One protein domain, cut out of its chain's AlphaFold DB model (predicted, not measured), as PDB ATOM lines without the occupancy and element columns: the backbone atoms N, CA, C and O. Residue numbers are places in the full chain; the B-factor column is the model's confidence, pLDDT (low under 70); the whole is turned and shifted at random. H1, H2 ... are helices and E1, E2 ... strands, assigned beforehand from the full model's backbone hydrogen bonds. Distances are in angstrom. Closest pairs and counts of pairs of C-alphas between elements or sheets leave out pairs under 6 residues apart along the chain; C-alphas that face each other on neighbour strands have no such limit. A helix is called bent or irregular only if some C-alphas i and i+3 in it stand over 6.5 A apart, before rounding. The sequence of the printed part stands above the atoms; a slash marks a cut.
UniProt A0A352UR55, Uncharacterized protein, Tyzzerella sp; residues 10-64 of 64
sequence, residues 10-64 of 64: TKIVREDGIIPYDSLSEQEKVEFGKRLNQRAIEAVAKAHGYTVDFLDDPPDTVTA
ATOM      1  N   THR A  10       8.787  22.505 -13.950       84.19
ATOM      2  CA  THR A  10       8.408  23.012 -15.271       84.19
ATOM      3  C   THR A  10       6.939  22.704 -15.537       84.19
ATOM      4  O   THR A  10       6.486  21.570 -15.371       84.19
ATOM      5  N   LYS A  11       6.177  23.719 -15.951       89.94
ATOM      6  CA  LYS A  11       4.761  23.594 -16.314       89.94
ATOM      7  C   LYS A  11       4.533  24.164 -17.707       89.94
ATOM      8  O   LYS A  11       5.182  25.136 -18.085       89.94
ATOM      9  N   ILE A  12       3.598  23.571 -18.438       87.00
ATOM     10  CA  ILE A  12       3.124  24.055 -19.731       87.00
ATOM     11  C   ILE A  12       1.814  24.798 -19.489       87.00
ATOM     12  O   ILE A  12       0.904  24.252 -18.865       87.00
ATOM     13  N   VAL A  13       1.724  26.028 -19.989       88.00
ATOM     14  CA  VAL A  13       0.475  26.794 -20.015       88.00
ATOM     15  C   VAL A  13      -0.122  26.671 -21.413       88.00
ATOM     16  O   VAL A  13       0.539  27.007 -22.396       88.00
ATOM     17  N   ARG A  14      -1.343  26.155 -21.486       84.38
ATOM     18  CA  ARG A  14      -2.166  26.018 -22.691       84.38
ATOM     19  C   ARG A  14      -3.445  26.843 -22.504       84.38
ATOM     20  O   ARG A  14      -3.720  27.312 -21.402       84.38
ATOM     21  N   GLU A  15      -4.224  27.024 -23.567       86.75
ATOM     22  CA  GLU A  15      -5.516  27.724 -23.477       86.75
ATOM     23  C   GLU A  15      -6.525  26.983 -22.585       86.75
ATOM     24  O   GLU A  15      -7.308  27.612 -21.879       86.75
ATOM     25  N   ASP A  16      -6.470  25.651 -22.573       88.88
ATOM     26  CA  ASP A  16      -7.357  24.760 -21.820       88.88
ATOM     27  C   ASP A  16      -6.873  24.463 -20.388       88.88
ATOM     28  O   ASP A  16      -7.590  23.830 -19.611       88.88
ATOM     29  N   GLY A  17      -5.686  24.944 -20.001       90.38
ATOM     30  CA  GLY A  17      -5.203  24.840 -18.627       90.38
ATOM     31  C   GLY A  17      -3.687  24.760 -18.471       90.38
ATOM     32  O   GLY A  17      -2.902  25.060 -19.370       90.38
ATOM     33  N   ILE A  18      -3.262  24.361 -17.270       92.19
ATOM     34  CA  ILE A  18      -1.851  24.208 -16.906       92.19
ATOM     35  C   ILE A  18      -1.579  22.736 -16.624       92.19
ATOM     36  O   ILE A  18      -2.197  22.156 -15.732       92.19
ATOM     37  N   ILE A  19      -0.601  22.163 -17.322       91.25
ATOM     38  CA  ILE A  19      -0.176  20.774 -17.118       91.25
ATOM     39  C   ILE A  19       1.306  20.696 -16.720       91.25
ATOM     40  O   ILE A  19       2.099  21.564 -17.104       91.25
ATOM     41  N   PRO A  20       1.720  19.686 -15.936       91.31
ATOM     42  CA  PRO A  20       3.134  19.412 -15.697       91.31
ATOM     43  C   PRO A  20       3.869  19.093 -17.004       91.31
ATOM     44  O   PRO A  20       3.322  18.443 -17.886       91.31
ATOM     45  N   TYR A  21       5.136  19.490 -17.122       89.12
ATOM     46  CA  TYR A  21       5.955  19.078 -18.271       89.12
ATOM     47  C   TYR A  21       6.089  17.550 -18.375       89.12
ATOM     48  O   TYR A  21       6.035  16.983 -19.464       89.12
ATOM     49  N   ASP A  22       6.212  16.872 -17.234       89.81
ATOM     50  CA  ASP A  22       6.428  15.424 -17.193       89.81
ATOM     51  C   ASP A  22       5.203  14.609 -17.626       89.81
ATOM     52  O   ASP A  22       5.345  13.422 -17.907       89.81
ATOM     53  N   SER A  23       4.017  15.227 -17.722       92.06
ATOM     54  CA  SER A  23       2.817  14.564 -18.243       92.06
ATOM     55  C   SER A  23       2.720  14.590 -19.769       92.06
ATOM     56  O   SER A  23       1.789  14.003 -20.313       92.06
ATOM     57  N   LEU A  24       3.626  15.287 -20.459       90.75
ATOM     58  CA  LEU A  24       3.697  15.262 -21.917       90.75
ATOM     59  C   LEU A  24       4.172  13.891 -22.413       90.75
ATOM     60  O   LEU A  24       5.090  13.294 -21.842       90.75
ATOM     61  N   SER A  25       3.608  13.435 -23.527       93.75
ATOM     62  CA  SER A  25       4.180  12.336 -24.305       93.75
ATOM     63  C   SER A  25       5.564  12.703 -24.859       93.75
ATOM     64  O   SER A  25       5.918  13.876 -24.979       93.75
ATOM     65  N   GLU A  26       6.359  11.700 -25.240       94.06
ATOM     66  CA  GLU A  26       7.675  11.936 -25.855       94.06
ATOM     67  C   GLU A  26       7.576  12.789 -27.128       94.06
ATOM     68  O   GLU A  26       8.365  13.714 -27.315       94.06
ATOM     69  N   GLN A  27       6.561  12.553 -27.963       93.50
ATOM     70  CA  GLN A  27       6.334  13.357 -29.164       93.50
ATOM     71  C   GLN A  27       6.041  14.825 -28.819       93.50
ATOM     72  O   GLN A  27       6.656  15.727 -29.389       93.50
ATOM     73  N   GLU A  28       5.169  15.079 -27.840       91.06
ATOM     74  CA  GLU A  28       4.876  16.441 -27.381       91.06
ATOM     75  C   GLU A  28       6.114  17.131 -26.792       91.06
ATOM     76  O   GLU A  28       6.312  18.325 -27.023       91.06
ATOM     77  N   LYS A  29       6.969  16.401 -26.063       91.75
ATOM     78  CA  LYS A  29       8.239  16.939 -25.545       91.75
ATOM     79  C   LYS A  29       9.188  17.322 -26.674       91.75
ATOM     80  O   LYS A  29       9.786  18.395 -26.613       91.75
ATOM     81  N   VAL A  30       9.300  16.493 -27.714       91.50
ATOM     82  CA  VAL A  30      10.123  16.791 -28.897       91.50
ATOM     83  C   VAL A  30       9.618  18.048 -29.601       91.50
ATOM     84  O   VAL A  30      10.398  18.966 -29.859       91.50
ATOM     85  N   GLU A  31       8.319  18.137 -29.875       90.88
ATOM     86  CA  GLU A  31       7.734  19.319 -30.516       90.88
ATOM     87  C   GLU A  31       7.855  20.577 -29.654       90.88
ATOM     88  O   GLU A  31       8.075  21.675 -30.171       90.88
ATOM     89  N   PHE A  32       7.696  20.444 -28.338       88.38
ATOM     90  CA  PHE A  32       7.887  21.549 -27.409       88.38
ATOM     91  C   PHE A  32       9.346  22.010 -27.394       88.38
ATOM     92  O   PHE A  32       9.606  23.208 -27.491       88.38
ATOM     93  N   GLY A  33      10.298  21.074 -27.356       90.44
ATOM     94  CA  GLY A  33      11.730  21.358 -27.426       90.44
ATOM     95  C   GLY A  33      12.126  22.070 -28.719       90.44
ATOM     96  O   GLY A  33      12.844  23.069 -28.666       90.44
ATOM     97  N   LYS A  34      11.595  21.631 -29.871       90.44
ATOM     98  CA  LYS A  34      11.778  22.321 -31.162       90.44
ATOM     99  C   LYS A  34      11.317  23.779 -31.084       90.44
ATOM    100  O   LYS A  34      12.101  24.677 -31.377       90.44
ATOM    101  N   ARG A  35      10.093  24.019 -30.598       89.38
ATOM    102  CA  ARG A  35       9.526  25.371 -30.432       89.38
ATOM    103  C   ARG A  35      10.348  26.248 -29.481       89.38
ATOM    104  O   ARG A  35      10.537  27.433 -29.742       89.38
ATOM    105  N   LEU A  36      10.841  25.680 -28.380       89.81
ATOM    106  CA  LEU A  36      11.687  26.385 -27.409       89.81
ATOM    107  C   LEU A  36      13.018  26.816 -28.031       89.81
ATOM    108  O   LEU A  36      13.416  27.971 -27.880       89.81
ATOM    109  N   ASN A  37      13.664  25.910 -28.766       92.38
ATOM    110  CA  ASN A  37      14.908  26.200 -29.475       92.38
ATOM    111  C   ASN A  37      14.709  27.266 -30.554       92.38
ATOM    112  O   ASN A  37      15.503  28.200 -30.621       92.38
ATOM    113  N   GLN A  38      13.634  27.182 -31.344       92.75
ATOM    114  CA  GLN A  38      13.304  28.198 -32.347       92.75
ATOM    115  C   GLN A  38      13.169  29.586 -31.709       92.75
ATOM    116  O   GLN A  38      13.838  30.524 -32.130       92.75
ATOM    117  N   ARG A  39      12.409  29.710 -30.613       90.75
ATOM    118  CA  ARG A  39      12.268  30.987 -29.888       90.75
ATOM    119  C   ARG A  39      13.592  31.511 -29.338       90.75
ATOM    120  O   ARG A  39      13.822  32.718 -29.353       90.75
ATOM    121  N   ALA A  40      14.452  30.628 -28.833       93.19
ATOM    122  CA  ALA A  40      15.767  31.024 -28.339       93.19
ATOM    123  C   ALA A  40      16.659  31.554 -29.475       93.19
ATOM    124  O   ALA A  40      17.269  32.611 -29.323       93.19
ATOM    125  N   ILE A  41      16.691  30.859 -30.617       93.94
ATOM    126  CA  ILE A  41      17.443  31.273 -31.810       93.94
ATOM    127  C   ILE A  41      16.924  32.615 -32.329       93.94
ATOM    128  O   ILE A  41      17.714  33.531 -32.547       93.94
ATOM    129  N   GLU A  42      15.606  32.757 -32.470       95.50
ATOM    130  CA  GLU A  42      14.964  33.992 -32.926       95.50
ATOM    131  C   GLU A  42      15.297  35.171 -32.001       95.50
ATOM    132  O   GLU A  42      15.672  36.247 -32.471       95.50
ATOM    133  N   ALA A  43      15.228  34.969 -30.679       94.75
ATOM    134  CA  ALA A  43      15.554  36.004 -29.703       94.75
ATOM    135  C   ALA A  43      17.011  36.477 -29.821       94.75
ATOM    136  O   ALA A  43      17.270  37.682 -29.784       94.75
ATOM    137  N   VAL A  44      17.954  35.543 -29.992       96.19
ATOM    138  CA  VAL A  44      19.374  35.869 -30.188       96.19
ATOM    139  C   VAL A  44      19.577  36.594 -31.517       96.19
ATOM    140  O   VAL A  44      20.141  37.683 -31.533       96.19
ATOM    141  N   ALA A  45      19.073  36.054 -32.625       95.31
ATOM    142  CA  ALA A  45      19.229  36.654 -33.946       95.31
ATOM    143  C   ALA A  45      18.670  38.082 -34.007       95.31
ATOM    144  O   ALA A  45      19.352  38.994 -34.480       95.31
ATOM    145  N   LYS A  46      17.485  38.303 -33.426       94.94
ATOM    146  CA  LYS A  46      16.868  39.627 -33.323       94.94
ATOM    147  C   LYS A  46      17.719  40.605 -32.513       94.94
ATOM    148  O   LYS A  46      17.836  41.764 -32.906       94.94
ATOM    149  N   ALA A  47      18.337  40.157 -31.418       96.50
ATOM    150  CA  ALA A  47      19.251  40.989 -30.631       96.50
ATOM    151  C   ALA A  47      20.491  41.433 -31.432       96.50
ATOM    152  O   ALA A  47      21.089  42.460 -31.118       96.50
ATOM    153  N   HIS A  48      20.835  40.696 -32.489       96.38
ATOM    154  CA  HIS A  48      21.931  40.996 -33.407       96.38
ATOM    155  C   HIS A  48      21.479  41.628 -34.739       96.38
ATOM    156  O   HIS A  48      22.309  41.846 -35.617       96.38
ATOM    157  N   GLY A  49      20.192  41.963 -34.897       96.00
ATOM    158  CA  GLY A  49      19.668  42.616 -36.104       96.00
ATOM    159  C   GLY A  49      19.425  41.681 -37.294       96.00
ATOM    160  O   GLY A  49      19.255  42.164 -38.410       96.00
ATOM    161  N   TYR A  50      19.390  40.365 -37.068       94.69
ATOM    162  CA  TYR A  50      19.086  39.368 -38.094       94.69
ATOM    163  C   TYR A  50      17.614  38.938 -38.065       94.69
ATOM    164  O   TYR A  50      16.961  38.951 -37.019       94.69
ATOM    165  N   THR A  51      17.118  38.498 -39.220       91.75
ATOM    166  CA  THR A  51      15.863  37.748 -39.372       91.75
ATOM    167  C   THR A  51      16.167  36.254 -39.483       91.75
ATOM    168  O   THR A  51      17.196  35.879 -40.041       91.75
ATOM    169  N   VAL A  52      15.288  35.404 -38.948       90.69
ATOM    170  CA  VAL A  52      15.450  33.941 -38.963       90.69
ATOM    171  C   VAL A  52      14.225  33.307 -39.591       90.69
ATOM    172  O   VAL A  52      13.114  33.558 -39.131       90.69
ATOM    173  N   ASP A  53      14.460  32.436 -40.568       90.50
ATOM    174  CA  ASP A  53      13.452  31.549 -41.135       90.50
ATOM    175  C   ASP A  53      13.750  30.110 -40.703       90.50
ATOM    176  O   ASP A  53      14.870  29.614 -40.854       90.50
ATOM    177  N   PHE A  54      12.749  29.435 -40.141       86.12
ATOM    178  CA  PHE A  54      12.844  28.024 -39.774       86.12
ATOM    179  C   PHE A  54      12.225  27.183 -40.886       86.12
ATOM    180  O   PHE A  54      11.012  27.207 -41.074       86.12
ATOM    181  N   LEU A  55      13.066  26.465 -41.626       83.44
ATOM    182  CA  LEU A  55      12.639  25.589 -42.712       83.44
ATOM    183  C   LEU A  55      12.333  24.191 -42.161       83.44
ATOM    184  O   LEU A  55      13.123  23.644 -41.389       83.44
ATOM    185  N   ASP A  56      11.187  23.629 -42.552       71.94
ATOM    186  CA  ASP A  56      10.789  22.268 -42.168       71.94
ATOM    187  C   ASP A  56      11.592  21.193 -42.918       71.94
ATOM    188  O   ASP A  56      11.842  20.121 -42.366       71.94
ATOM    189  N   ASP A  57      12.064  21.514 -44.126       62.03
ATOM    190  CA  ASP A  57      13.034  20.720 -44.877       62.03
ATOM    191  C   ASP A  57      14.411  21.396 -44.832       62.03
ATOM    192  O   ASP A  57      14.511  22.611 -45.045       62.03
ATOM    193  N   PRO A  58      15.496  20.648 -44.559       56.31
ATOM    194  CA  PRO A  58      16.831  21.206 -44.675       56.31
ATOM    195  C   PRO A  58      17.043  21.672 -46.125       56.31
ATOM    196  O   PRO A  58      16.684  20.945 -47.052       56.31
ATOM    197  N   PRO A  59      17.624  22.862 -46.353       57.31
ATOM    198  CA  PRO A  59      17.968  23.271 -47.704       57.31
ATOM    199  C   PRO A  59      18.946  22.249 -48.296       57.31
ATOM    200  O   PRO A  59      19.893  21.840 -47.620       57.31
ATOM    201  N   ASP A  60      18.753  21.880 -49.566       61.97
ATOM    202  CA  ASP A  60      19.616  20.924 -50.284       61.97
ATOM    203  C   ASP A  60      21.103  21.323 -50.262       61.97
ATOM    204  O   ASP A  60      21.992  20.501 -50.480       61.97
ATOM    205  N   THR A  61      21.395  22.597 -49.987       48.06
ATOM    206  CA  THR A  61      22.752  23.118 -49.836       48.06
ATOM    207  C   THR A  61      22.828  24.158 -48.722       48.06
ATOM    208  O   THR A  61      22.173  25.197 -48.759       48.06
ATOM    209  N   VAL A  62      23.689  23.893 -47.738       56.09
ATOM    210  CA  VAL A  62      24.189  24.895 -46.790       56.09
ATOM    211  C   VAL A  62      25.550  25.343 -47.318       56.09
ATOM    212  O   VAL A  62      26.482  24.541 -47.364       56.09
ATOM    213  N   THR A  63      25.672  26.594 -47.763       46.50
ATOM    214  CA  THR A  63      26.984  27.196 -48.048       46.50
ATOM    215  C   THR A  63      27.484  27.893 -46.788       46.50
ATOM    216  O   THR A  63      26.739  28.640 -46.155       46.50
ATOM    217  N   ALA A  64      28.705  27.536 -46.386       55.28
ATOM    218  CA  ALA A  64      29.401  28.036 -45.201       55.28
ATOM    219  C   ALA A  64      30.011  29.423 -45.427       55.28
ATOM    220  O   ALA A  64      30.376  29.718 -46.590       55.28
TER     221      ALA A  64
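Overview. This is residues 10 to 64 of the 64 residues of an uncharacterized protein of Tyzzerella sp (UniProt A0A352UR55). A small two-stranded hairpin, E1 and E2, sits at one end of the model, and a single long helix, H1, runs away from it. After H1 the chain folds back beside the helix and then sticks out as a free tail, residues 55 to 64. The printed part has 55 residues with two named strands and one named helix, in the order E1, E2, H1; the sheet, order E1 - E2, is antiparallel, and the class is mixed, helices and strands. The whole is only just loose, close to extended, with a radius of gyration of the C-alphas of 14.9 A, and its elongated outline spans 41 by 27 by 17 A.

Along the chain. E1 is residues 11 to 14, Lys 11 to Arg 14, and its C-alpha 11 is at (4.761, 23.594, -16.314). E2 is residues 17 to 20, Gly 17 to Pro 20. H1 is residues 26 to 47, 31.6 A from first to last C-alpha; C-alpha 26 is at (7.675, 11.936, -25.855) and C-alpha 47 at (19.251, 40.989, -30.631). Residues 48 to 64 hold no named element.

Arrangement. E1 and E2 form a hairpin, antiparallel neighbours whose N-to-C directions stand at 154 degrees, joined by a tight link of 2 residues. C-alphas 11 and 20 face each other at 4.5 A, and so do C-alphas 13 and 18 at 4.7 A. N 12 and O 19 are within hydrogen-bond range at 2.8 A, as are N 19 and O 12 at 3.0 A. A tight link of 5 residues leads from E2 to H1. E1 and H1 are apart, with no C-alpha of the one within 8 A of the other. In H1, which is not bent, every O i to N i+4 pair is within hydrogen-bond range.

Size, cuts and confidence. The two C-alphas farthest apart are those of Gly 17 and Ala 64, 43.7 A. The printed part has no cut; it begins at residue 10 and ends at residue 64, the chain's last residue. Neither of the two links is long. The C-alphas of residues 48 to 64 lie 9 to 24 A from the mean of all C-alphas. Without residues 55 to 64, which stand free, the body has 45 residues and spans 37 by 19 by 16 A. The mean pLDDT of the printed part is 85.7, and residues 57 to 64 are under 70, of low confidence.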